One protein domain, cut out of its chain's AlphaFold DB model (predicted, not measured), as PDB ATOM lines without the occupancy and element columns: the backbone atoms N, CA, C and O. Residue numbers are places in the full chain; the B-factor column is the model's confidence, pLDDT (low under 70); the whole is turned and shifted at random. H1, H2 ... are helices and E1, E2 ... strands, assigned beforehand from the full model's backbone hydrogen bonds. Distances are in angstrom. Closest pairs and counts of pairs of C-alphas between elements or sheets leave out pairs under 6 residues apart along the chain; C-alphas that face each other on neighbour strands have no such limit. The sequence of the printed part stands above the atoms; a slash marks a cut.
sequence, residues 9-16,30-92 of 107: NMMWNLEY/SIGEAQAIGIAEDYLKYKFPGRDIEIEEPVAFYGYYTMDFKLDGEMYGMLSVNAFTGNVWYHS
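AT A GLANCE: This is residues 9 to 16 and 30 to 92 of the 107 residues of an uncharacterized protein of Candidatus Korarchaeota archaeon (UniProt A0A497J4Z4). What shape do these coordinates show? A strongly twisted antiparallel sheet is built round two long strands, E3 and E4, and the single helix H1 packs over one face of it. Two short strands, E1 and E2, sit along one side of E3, E5 sits beside E4, and the separate piece of residues 9 to 16 lies at one end of the longest axis. What is the make-up? The printed part has 71 residues with one named helix followed by five named strands, H1 E1 E2 E3 E4 E5, of the mixed class. How large is it? It is compact, with a radius of gyration of the C-alphas of 11.8 A, and elongated, spanning 37 by 20 by 18 A.

IN THESE COORDINATES: Where are the strands? E4 is residues 74 to 82, 24.9 A from first to last C-alpha, and E3 is residues 64 to 71, 22.4 A. E1 is residues 53 to 55, E2 is residues 59 to 61, and E5 is residues 88 to 91, with C-alpha 91 at (159.278, 151.591, 67.335). Where is the helix? H1 is residues 33 to 47, 20.9 A long, from C-alpha 33 at (171.825, 151.432, 53.871) to C-alpha 47 at (168.808, 158.049, 73.419).

HOW THE PARTS SIT: How is the branched sheet joined? E3 and E4 form an antiparallel hairpin at 157 degrees, with N 67 and O 79 2.9 A apart, within hydrogen-bond range. E2, E3, E4 and E5 make a meander, each strand the antiparallel neighbour of the one before; N 59 and O 66 are 2.8 A apart, and N 89 and O 80 are 2.7 A apart. What is beside E3? E1, beside residues 69 to 71, and E2, beside residues 64 to 66, lie on one side of E3, with E4 on the other side. E1 and E2 are apart; E1 is antiparallel to E3, with N 70 and O 54 2.8 A apart. Where is H1? H1 is on the sheet, and its closest C-alphas to E4 are those of Ala 36 and Val 81, 5.9 A apart. Every O i to N i+4 pair in H1 is within hydrogen-bond range.

THE WHOLE: What are the extremes? The two C-alphas farthest apart are those of Tyr 16 and Gly 50, 38.9 A. Is there a cut? Residues 17 to 29 are not printed, and C-alphas 16 and 30 are 20.2 A apart across the cut. How are the links and the confidence? The five links from H1 to E5 are tight. The mean pLDDT of the printed part is 84.1, and residues 9 to 16 and residue 92 are under 70.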
ATOM      1  N   ASN A   9     154.370 152.765  58.178       51.66
ATOM      2  CA  ASN A   9     153.620 152.167  57.078       51.66
ATOM      3  C   ASN A   9     152.451 153.026  56.571       51.66
ATOM      4  O   ASN A   9     152.034 152.871  55.433       51.66
ATOM      5  N   MET A  10     151.912 153.925  57.393       55.75
ATOM      6  CA  MET A  10     150.844 154.850  56.998       55.75
ATOM      7  C   MET A  10     151.391 156.212  56.548       55.75
ATOM      8  O   MET A  10     150.711 156.920  55.811       55.75
ATOM      9  N   MET A  11     152.598 156.587  56.994       59.44
ATOM     10  CA  MET A  11     153.178 157.922  56.785       59.44
ATOM     11  C   MET A  11     154.286 157.961  55.723       59.44
ATOM     12  O   MET A  11     154.423 158.971  55.039       59.44
ATOM     13  N   TRP A  12     155.078 156.896  55.583       54.78
ATOM     14  CA  TRP A  12     156.285 156.827  54.741       54.78
ATOM     15  C   TRP A  12     156.264 155.685  53.713       54.78
ATOM     16  O   TRP A  12     157.199 155.573  52.927       54.78
ATOM     17  N   ASN A  13     155.218 154.850  53.689       51.06
ATOM     18  CA  ASN A  13     155.057 153.809  52.674       51.06
ATOM     19  C   ASN A  13     154.617 154.429  51.337       51.06
ATOM     20  O   ASN A  13     153.546 155.037  51.240       51.06
ATOM     21  N   LEU A  14     155.451 154.267  50.309       52.94
ATOM     22  CA  LEU A  14     155.213 154.802  48.966       52.94
ATOM     23  C   LEU A  14     154.428 153.850  48.047       52.94
ATOM     24  O   LEU A  14     154.021 154.267  46.967       52.94
ATOM     25  N   GLU A  15     154.169 152.608  48.463       45.03
ATOM     26  CA  GLU A  15     153.444 151.615  47.656       45.03
ATOM     27  C   GLU A  15     151.934 151.585  47.968       45.03
ATOM     28  O   GLU A  15     151.125 151.360  47.073       45.03
ATOM     29  N   TYR A  16     151.523 151.905  49.207       44.34
ATOM     30  CA  TYR A  16     150.103 151.885  49.623       44.34
ATOM     31  C   TYR A  16     149.584 153.174  50.304       44.34
ATOM     32  O   TYR A  16     148.433 153.217  50.741       44.34
ATOM     33  N   SER A  30     167.681 158.623  48.355       80.38
ATOM     34  CA  SER A  30     168.777 159.591  48.520       80.38
ATOM     35  C   SER A  30     169.777 159.168  49.600       80.38
ATOM     36  O   SER A  30     170.894 159.678  49.639       80.38
ATOM     37  N   ILE A  31     169.374 158.238  50.470       82.00
ATOM     38  CA  ILE A  31     170.163 157.671  51.562       82.00
ATOM     39  C   ILE A  31     170.317 156.167  51.317       82.00
ATOM     40  O   ILE A  31     169.333 155.446  51.133       82.00
ATOM     41  N   GLY A  32     171.562 155.692  51.327       85.31
ATOM     42  CA  GLY A  32     171.884 154.265  51.260       85.31
ATOM     43  C   GLY A  32     171.849 153.588  52.633       85.31
ATOM     44  O   GLY A  32     171.885 154.256  53.665       85.31
ATOM     45  N   GLU A  33     171.856 152.256  52.649       87.12
ATOM     46  CA  GLU A  33     171.825 151.432  53.871       87.12
ATOM     47  C   GLU A  33     172.891 151.832  54.898       87.12
ATOM     48  O   GLU A  33     172.576 152.053  56.062       87.12
ATOM     49  N   ALA A  34     174.142 152.016  54.465       90.06
ATOM     50  CA  ALA A  34     175.239 152.410  55.352       90.06
ATOM     51  C   ALA A  34     174.987 153.757  56.051       90.06
ATOM     52  O   ALA A  34     175.307 153.932  57.225       90.06
ATOM     53  N   GLN A  35     174.383 154.710  55.340       92.44
ATOM     54  CA  GLN A  35     174.042 156.007  55.912       92.44
ATOM     55  C   GLN A  35     172.828 155.896  56.846       92.44
ATOM     56  O   GLN A  35     172.803 156.554  57.882       92.44
ATOM     57  N   ALA A  36     171.859 155.035  56.527       91.00
ATOM     58  CA  ALA A  36     170.742 154.739  57.418       91.00
ATOM     59  C   ALA A  36     171.206 154.079  58.729       91.00
ATOM     60  O   ALA A  36     170.742 154.487  59.793       91.00
ATOM     61  N   ILE A  37     172.169 153.148  58.670       93.81
ATOM     62  CA  ILE A  37     172.810 152.551  59.853       93.81
ATOM     63  C   ILE A  37     173.452 153.637  60.719       93.81
ATOM     64  O   ILE A  37     173.170 153.703  61.912       93.81
ATOM     65  N   GLY A  38     174.253 154.528  60.125       94.81
ATOM     66  CA  GLY A  38     174.905 155.605  60.878       94.81
ATOM     67  C   GLY A  38     173.906 156.537  61.570       94.81
ATOM     68  O   GLY A  38     174.058 156.856  62.745       94.81
ATOM     69  N   ILE A  39     172.827 156.907  60.875       94.81
ATOM     70  CA  ILE A  39     171.749 157.728  61.446       94.81
ATOM     71  C   ILE A  39     171.057 157.010  62.616       94.81
ATOM     72  O   ILE A  39     170.769 157.627  63.645       94.81
ATOM     73  N   ALA A  40     170.776 155.715  62.465       93.56
ATOM     74  CA  ALA A  40     170.175 154.897  63.510       93.56
ATOM     75  C   ALA A  40     171.084 154.805  64.745       93.56
ATOM     76  O   ALA A  40     170.619 154.986  65.871       93.56
ATOM     77  N   GLU A  41     172.378 154.583  64.531       94.62
ATOM     78  CA  GLU A  41     173.382 154.481  65.587       94.62
ATOM     79  C   GLU A  41     173.528 155.790  66.365       94.62
ATOM     80  O   GLU A  41     173.477 155.783  67.597       94.62
ATOM     81  N   ASP A  42     173.618 156.925  65.670       95.50
ATOM     82  CA  ASP A  42     173.689 158.245  66.298       95.50
ATOM     83  C   ASP A  42     172.438 158.540  67.137       95.50
ATOM     84  O   ASP A  42     172.532 159.014  68.277       95.50
ATOM     85  N   TYR A  43     171.254 158.206  66.612       93.62
ATOM     86  CA  TYR A  43     169.995 158.350  67.342       93.62
ATOM     87  C   TYR A  43     169.963 157.485  68.611       93.62
ATOM     88  O   TYR A  43     169.562 157.965  69.677       93.62
ATOM     89  N   LEU A  44     170.392 156.221  68.524       93.25
ATOM     90  CA  LEU A  44     170.407 155.303  69.663       93.25
ATOM     91  C   LEU A  44     171.440 155.711  70.715       93.25
ATOM     92  O   LEU A  44     171.110 155.693  71.898       93.25
ATOM     93  N   LYS A  45     172.636 156.164  70.318       93.69
ATOM     94  CA  LYS A  45     173.663 156.681  71.243       93.69
ATOM     95  C   LYS A  45     173.178 157.901  72.012       93.69
ATOM     96  O   LYS A  45     173.425 158.015  73.210       93.69
ATOM     97  N   TYR A  46     172.469 158.804  71.334       92.25
ATOM     98  CA  TYR A  46     171.843 159.954  71.980       92.25
ATOM     99  C   TYR A  46     170.748 159.527  72.972       92.25
ATOM    100  O   TYR A  46     170.639 160.089  74.060       92.25
ATOM    101  N   LYS A  47     169.937 158.526  72.608       88.44
ATOM    102  CA  LYS A  47     168.808 158.049  73.419       88.44
ATOM    103  C   LYS A  47     169.224 157.183  74.614       88.44
ATOM    104  O   LYS A  47     168.579 157.251  75.658       88.44
ATOM    105  N   PHE A  48     170.277 156.384  74.464       90.38
ATOM    106  CA  PHE A  48     170.770 155.416  75.445       90.38
ATOM    107  C   PHE A  48     172.262 155.655  75.741       90.38
ATOM    108  O   PHE A  48     173.106 154.816  75.421       90.38
ATOM    109  N   PRO A  49     172.618 156.806  76.341       92.19
ATOM    110  CA  PRO A  49     174.013 157.153  76.576       92.19
ATOM    111  C   PRO A  49     174.691 156.133  77.499       92.19
ATOM    112  O   PRO A  49     174.174 155.800  78.564       92.19
ATOM    113  N   GLY A  50     175.874 155.664  77.095       91.81
ATOM    114  CA  GLY A  50     176.695 154.734  77.880       91.81
ATOM    115  C   GLY A  50     176.258 153.268  77.829       91.81
ATOM    116  O   GLY A  50     176.818 152.463  78.567       91.81
ATOM    117  N   ARG A  51     175.281 152.924  76.984       92.38
ATOM    118  CA  ARG A  51     174.889 151.538  76.700       92.38
ATOM    119  C   ARG A  51     175.663 151.006  75.502       92.38
ATOM    120  O   ARG A  51     176.019 151.784  74.614       92.38
ATOM    121  N   ASP A  52     175.895 149.701  75.481       94.06
ATOM    122  CA  ASP A  52     176.401 149.035  74.287       94.06
ATOM    123  C   ASP A  52     175.252 148.867  73.289       94.06
ATOM    124  O   ASP A  52     174.159 148.440  73.668       94.06
ATOM    125  N   ILE A  53     175.470 149.277  72.042       94.75
ATOM    126  CA  ILE A  53     174.435 149.318  71.005       94.75
ATOM    127  C   ILE A  53     174.903 148.454  69.846       94.75
ATOM    128  O   ILE A  53     175.903 148.763  69.200       94.75
ATOM    129  N   GLU A  54     174.122 147.427  69.536       94.44
ATOM    130  CA  GLU A  54     174.300 146.623  68.330       94.44
ATOM    131  C   GLU A  54     173.074 146.812  67.444       94.44
ATOM    132  O   GLU A  54     171.944 146.728  67.921       94.44
ATOM    133  N   ILE A  55     173.285 147.069  66.156       93.62
ATOM    134  CA  ILE A  55     172.207 147.190  65.177       93.62
ATOM    135  C   ILE A  55     172.328 146.024  64.203       93.62
ATOM    136  O   ILE A  55     173.405 145.778  63.660       93.62
ATOM    137  N   GLU A  56     171.228 145.306  64.007       92.31
ATOM    138  CA  GLU A  56     171.142 144.201  63.056       92.31
ATOM    139  C   GLU A  56     171.085 144.721  61.609       92.31
ATOM    140  O   GLU A  56     170.901 145.917  61.352       92.31
ATOM    141  N   GLU A  57     171.244 143.818  60.640       87.12
ATOM    142  CA  GLU A  57     171.208 144.182  59.221       87.12
ATOM    143  C   GLU A  57     169.881 144.882  58.846       87.12
ATOM    144  O   GLU A  57     168.798 144.393  59.190       87.12
ATOM    145  N   PRO A  58     169.929 146.032  58.142       85.94
ATOM    146  CA  PRO A  58     168.727 146.757  57.762       85.94
ATOM    147  C   PRO A  58     167.912 145.973  56.734       85.94
ATOM    148  O   PRO A  58     168.428 145.509  55.720       85.94
ATOM    149  N   VAL A  59     166.597 145.932  56.928       83.88
ATOM    150  CA  VAL A  59     165.658 145.490  55.897       83.88
ATOM    151  C   VAL A  59     165.159 146.718  55.142       83.88
ATOM    152  O   VAL A  59     164.543 147.620  55.721       83.88
ATOM    153  N   ALA A  60     165.440 146.764  53.841       80.31
ATOM    154  CA  ALA A  60     165.010 147.844  52.963       80.31
ATOM    155  C   ALA A  60     163.525 147.706  52.589       80.31
ATOM    156  O   ALA A  60     163.078 146.667  52.103       80.31
ATOM    157  N   PHE A  61     162.775 148.791  52.769       75.62
ATOM    158  CA  PHE A  61     161.399 148.956  52.312       75.62
ATOM    159  C   PHE A  61     161.308 150.163  51.371       75.62
ATOM    160  O   PHE A  61     162.158 151.055  51.395       75.62
ATOM    161  N   TYR A  62     160.261 150.220  50.541       75.69
ATOM    162  CA  TYR A  62     160.031 151.357  49.647       75.69
ATOM    163  C   TYR A  62     159.777 152.651  50.443       75.69
ATOM    164  O   TYR A  62     158.660 152.933  50.876       75.69
ATOM    165  N   GLY A  63     160.840 153.435  50.626       74.31
ATOM    166  CA  GLY A  63     160.869 154.738  51.283       74.31
ATOM    167  C   GLY A  63     161.579 154.790  52.636       74.31
ATOM    168  O   GLY A  63     161.773 155.888  53.165       74.31
ATOM    169  N   TYR A  64     162.003 153.658  53.202       80.62
ATOM    170  CA  TYR A  64     162.701 153.617  54.491       80.62
ATOM    171  C   TYR A  64     163.461 152.301  54.709       80.62
ATOM    172  O   TYR A  64     163.147 151.276  54.115       80.62
ATOM    173  N   TYR A  65     164.428 152.319  55.617       87.56
ATOM    174  CA  TYR A  65     165.087 151.121  56.139       87.56
ATOM    175  C   TYR A  65     164.540 150.827  57.526       87.56
ATOM    176  O   TYR A  65     164.296 151.762  58.284       87.56
ATOM    177  N   THR A  66     164.333 149.562  57.875       87.81
ATOM    178  CA  THR A  66     163.979 149.162  59.242       87.81
ATOM    179  C   THR A  66     165.051 148.262  59.822       87.81
ATOM    180  O   THR A  66     165.668 147.492  59.093       87.81
ATOM    181  N   MET A  67     165.292 148.397  61.119       91.12
ATOM    182  CA  MET A  67     166.452 147.815  61.777       91.12
ATOM    183  C   MET A  67     166.067 147.407  63.189       91.12
ATOM    184  O   MET A  67     165.511 148.223  63.931       91.12
ATOM    185  N   ASP A  68     166.377 146.170  63.551       91.44
ATOM    186  CA  ASP A  68     166.353 145.734  64.940       91.44
ATOM    187  C   ASP A  68     167.655 146.144  65.634       91.44
ATOM    188  O   ASP A  68     168.705 146.252  65.000       91.44
ATOM    189  N   PHE A  69     167.597 146.397  66.938       92.06
ATOM    190  CA  PHE A  69     168.780 146.724  67.722       92.06
ATOM    191  C   PHE A  69     168.736 146.090  69.112       92.06
ATOM    192  O   PHE A  69     167.672 145.879  69.715       92.06
ATOM    193  N   LYS A  70     169.931 145.823  69.630       92.50
ATOM    194  CA  LYS A  70     170.173 145.340  70.982       92.50
ATOM    195  C   LYS A  70     170.752 146.444  71.848       92.50
ATOM    196  O   LYS A  70     171.473 147.313  71.358       92.50
ATOM    197  N   LEU A  71     170.453 146.369  73.140       91.06
ATOM    198  CA  LEU A  71     171.162 147.110  74.175       91.06
ATOM    199  C   LEU A  71     171.829 146.109  75.113       91.06
ATOM    200  O   LEU A  71     171.154 145.227  75.636       91.06
ATOM    201  N   ASP A  72     173.137 146.250  75.322       93.06
ATOM    202  CA  ASP A  72     173.959 145.343  76.140       93.06
ATOM    203  C   ASP A  72     173.765 143.854  75.784       93.06
ATOM    204  O   ASP A  72     173.634 142.990  76.652       93.06
ATOM    205  N   GLY A  73     173.711 143.553  74.484       91.25
ATOM    206  CA  GLY A  73     173.554 142.194  73.956       91.25
ATOM    207  C   GLY A  73     172.123 141.639  73.961       91.25
ATOM    208  O   GLY A  73     171.898 140.550  73.430       91.25
ATOM    209  N   GLU A  74     171.135 142.366  74.494       87.19
ATOM    210  CA  GLU A  74     169.731 141.936  74.521       87.19
ATOM    211  C   GLU A  74     168.882 142.665  73.478       87.19
ATOM    212  O   GLU A  74     168.939 143.889  73.369       87.19
ATOM    213  N   MET A  75     168.051 141.918  72.736       87.12
ATOM    214  CA  MET A  75     167.118 142.486  71.752       87.12
ATOM    215  C   MET A  75     166.179 143.472  72.439       87.12
ATOM    216  O   MET A  75     165.343 143.077  73.251       87.12
ATOM    217  N   TYR A  76     166.313 144.753  72.100       87.12
ATOM    218  CA  TYR A  76     165.612 145.821  72.803       87.12
ATOM    219  C   TYR A  76     164.447 146.377  71.989       87.12
ATOM    220  O   TYR A  76     163.381 146.678  72.531       87.12
ATOM    221  N   GLY A  77     164.621 146.517  70.677       87.69
ATOM    222  CA  GLY A  77     163.547 147.007  69.832       87.69
ATOM    223  C   GLY A  77     163.947 147.190  68.384       87.69
ATOM    224  O   GLY A  77     164.938 146.644  67.915       87.69
ATOM    225  N   MET A  78     163.144 147.994  67.696       89.50
ATOM    226  CA  MET A  78     163.292 148.281  66.279       89.50
ATOM    227  C   MET A  78     163.186 149.789  66.054       89.50
ATOM    228  O   MET A  78     162.508 150.505  66.795       89.50
ATOM    229  N   LEU A  79     163.803 150.293  64.995       90.38
ATOM    230  CA  LEU A  79     163.561 151.635  64.471       90.38
ATOM    231  C   LEU A  79     163.552 151.612  62.941       90.38
ATOM    232  O   LEU A  79     164.071 150.690  62.319       90.38
ATOM    233  N   SER A  80     162.963 152.632  62.328       90.56
ATOM    234  CA  SER A  80     163.036 152.857  60.886       90.56
ATOM    235  C   SER A  80     163.674 154.201  60.565       90.56
ATOM    236  O   SER A  80     163.451 155.177  61.272       90.56
ATOM    237  N   VAL A  81     164.427 154.271  59.473       89.69
ATOM    238  CA  VAL A  81     165.049 155.496  58.963       89.69
ATOM    239  C   VAL A  81     164.485 155.800  57.585       89.69
ATOM    240  O   VAL A  81     164.562 154.970  56.681       89.69
ATOM    241  N   ASN A  82     163.919 156.991  57.407       86.88
ATOM    242  CA  ASN A  82     163.409 157.438  56.116       86.88
ATOM    243  C   ASN A  82     164.551 157.528  55.085       86.88
ATOM    244  O   ASN A  82     165.544 158.216  55.320       86.88
ATOM    245  N   ALA A  83     164.392 156.878  53.932       84.94
ATOM    246  CA  ALA A  83     165.436 156.749  52.913       84.94
ATOM    247  C   ALA A  83     165.670 158.030  52.078       84.94
ATOM    248  O   ALA A  83     166.555 158.058  51.224       84.94
ATOM    249  N   PHE A  84     164.893 159.091  52.315       83.00
ATOM    250  CA  PHE A  84     165.027 160.387  51.641       83.00
ATOM    251  C   PHE A  84     165.449 161.500  52.598       83.00
ATOM    252  O   PHE A  84     166.263 162.345  52.237       83.00
ATOM    253  N   THR A  85     164.903 161.513  53.816       84.62
ATOM    254  CA  THR A  85     165.133 162.601  54.778       84.62
ATOM    255  C   THR A  85     166.069 162.233  55.919       84.62
ATOM    256  O   THR A  85     166.578 163.127  56.586       84.62
ATOM    257  N   GLY A  86     166.270 160.940  56.189       86.62
ATOM    258  CA  GLY A  86     167.025 160.475  57.352       86.62
ATOM    259  C   GLY A  86     166.255 160.584  58.670       86.62
ATOM    260  O   GLY A  86     166.826 160.382  59.734       86.62
ATOM    261  N   ASN A  87     164.957 160.899  58.637       86.25
ATOM    262  CA  ASN A  87     164.150 160.933  59.855       86.25
ATOM    263  C   ASN A  87     164.081 159.543  60.494       86.25
ATOM    264  O   ASN A  87     163.777 158.563  59.813       86.25
ATOM    265  N   VAL A  88     164.291 159.483  61.809       88.69
ATOM    266  CA  VAL A  88     164.211 158.242  62.581       88.69
ATOM    267  C   VAL A  88     162.831 158.091  63.203       88.69
ATOM    268  O   VAL A  88     162.343 158.977  63.904       88.69
ATOM    269  N   TRP A  89     162.220 156.934  62.978       84.69
ATOM    270  CA  TRP A  89     161.030 156.474  63.668       84.69
ATOM    271  C   TRP A  89     161.394 155.332  64.602       84.69
ATOM    272  O   TRP A  89     161.618 154.204  64.180       84.69
ATOM    273  N   TYR A  90     161.431 155.616  65.892       84.00
ATOM    274  CA  TYR A  90     161.635 154.596  66.908       84.00
ATOM    275  C   TYR A  90     160.352 153.785  67.127       84.00
ATOM    276  O   TYR A  90     159.307 154.370  67.424       84.00
ATOM    277  N   HIS A  91     160.417 152.457  67.032       80.56
ATOM    278  CA  HIS A  91     159.278 151.591  67.335       80.56
ATOM    279  C   HIS A  91     159.289 151.211  68.813       80.56
ATOM    280  O   HIS A  91     160.221 150.591  69.318       80.56
ATOM    281  N   SER A  92     158.220 151.545  69.527       61.09
ATOM    282  CA  SER A  92     157.972 151.021  70.867       61.09
ATOM    283  C   SER A  92     157.268 149.669  70.753       61.09
ATOM    284  O   SER A  92     156.046 149.583  70.837       61.09
TER     285      SER A  92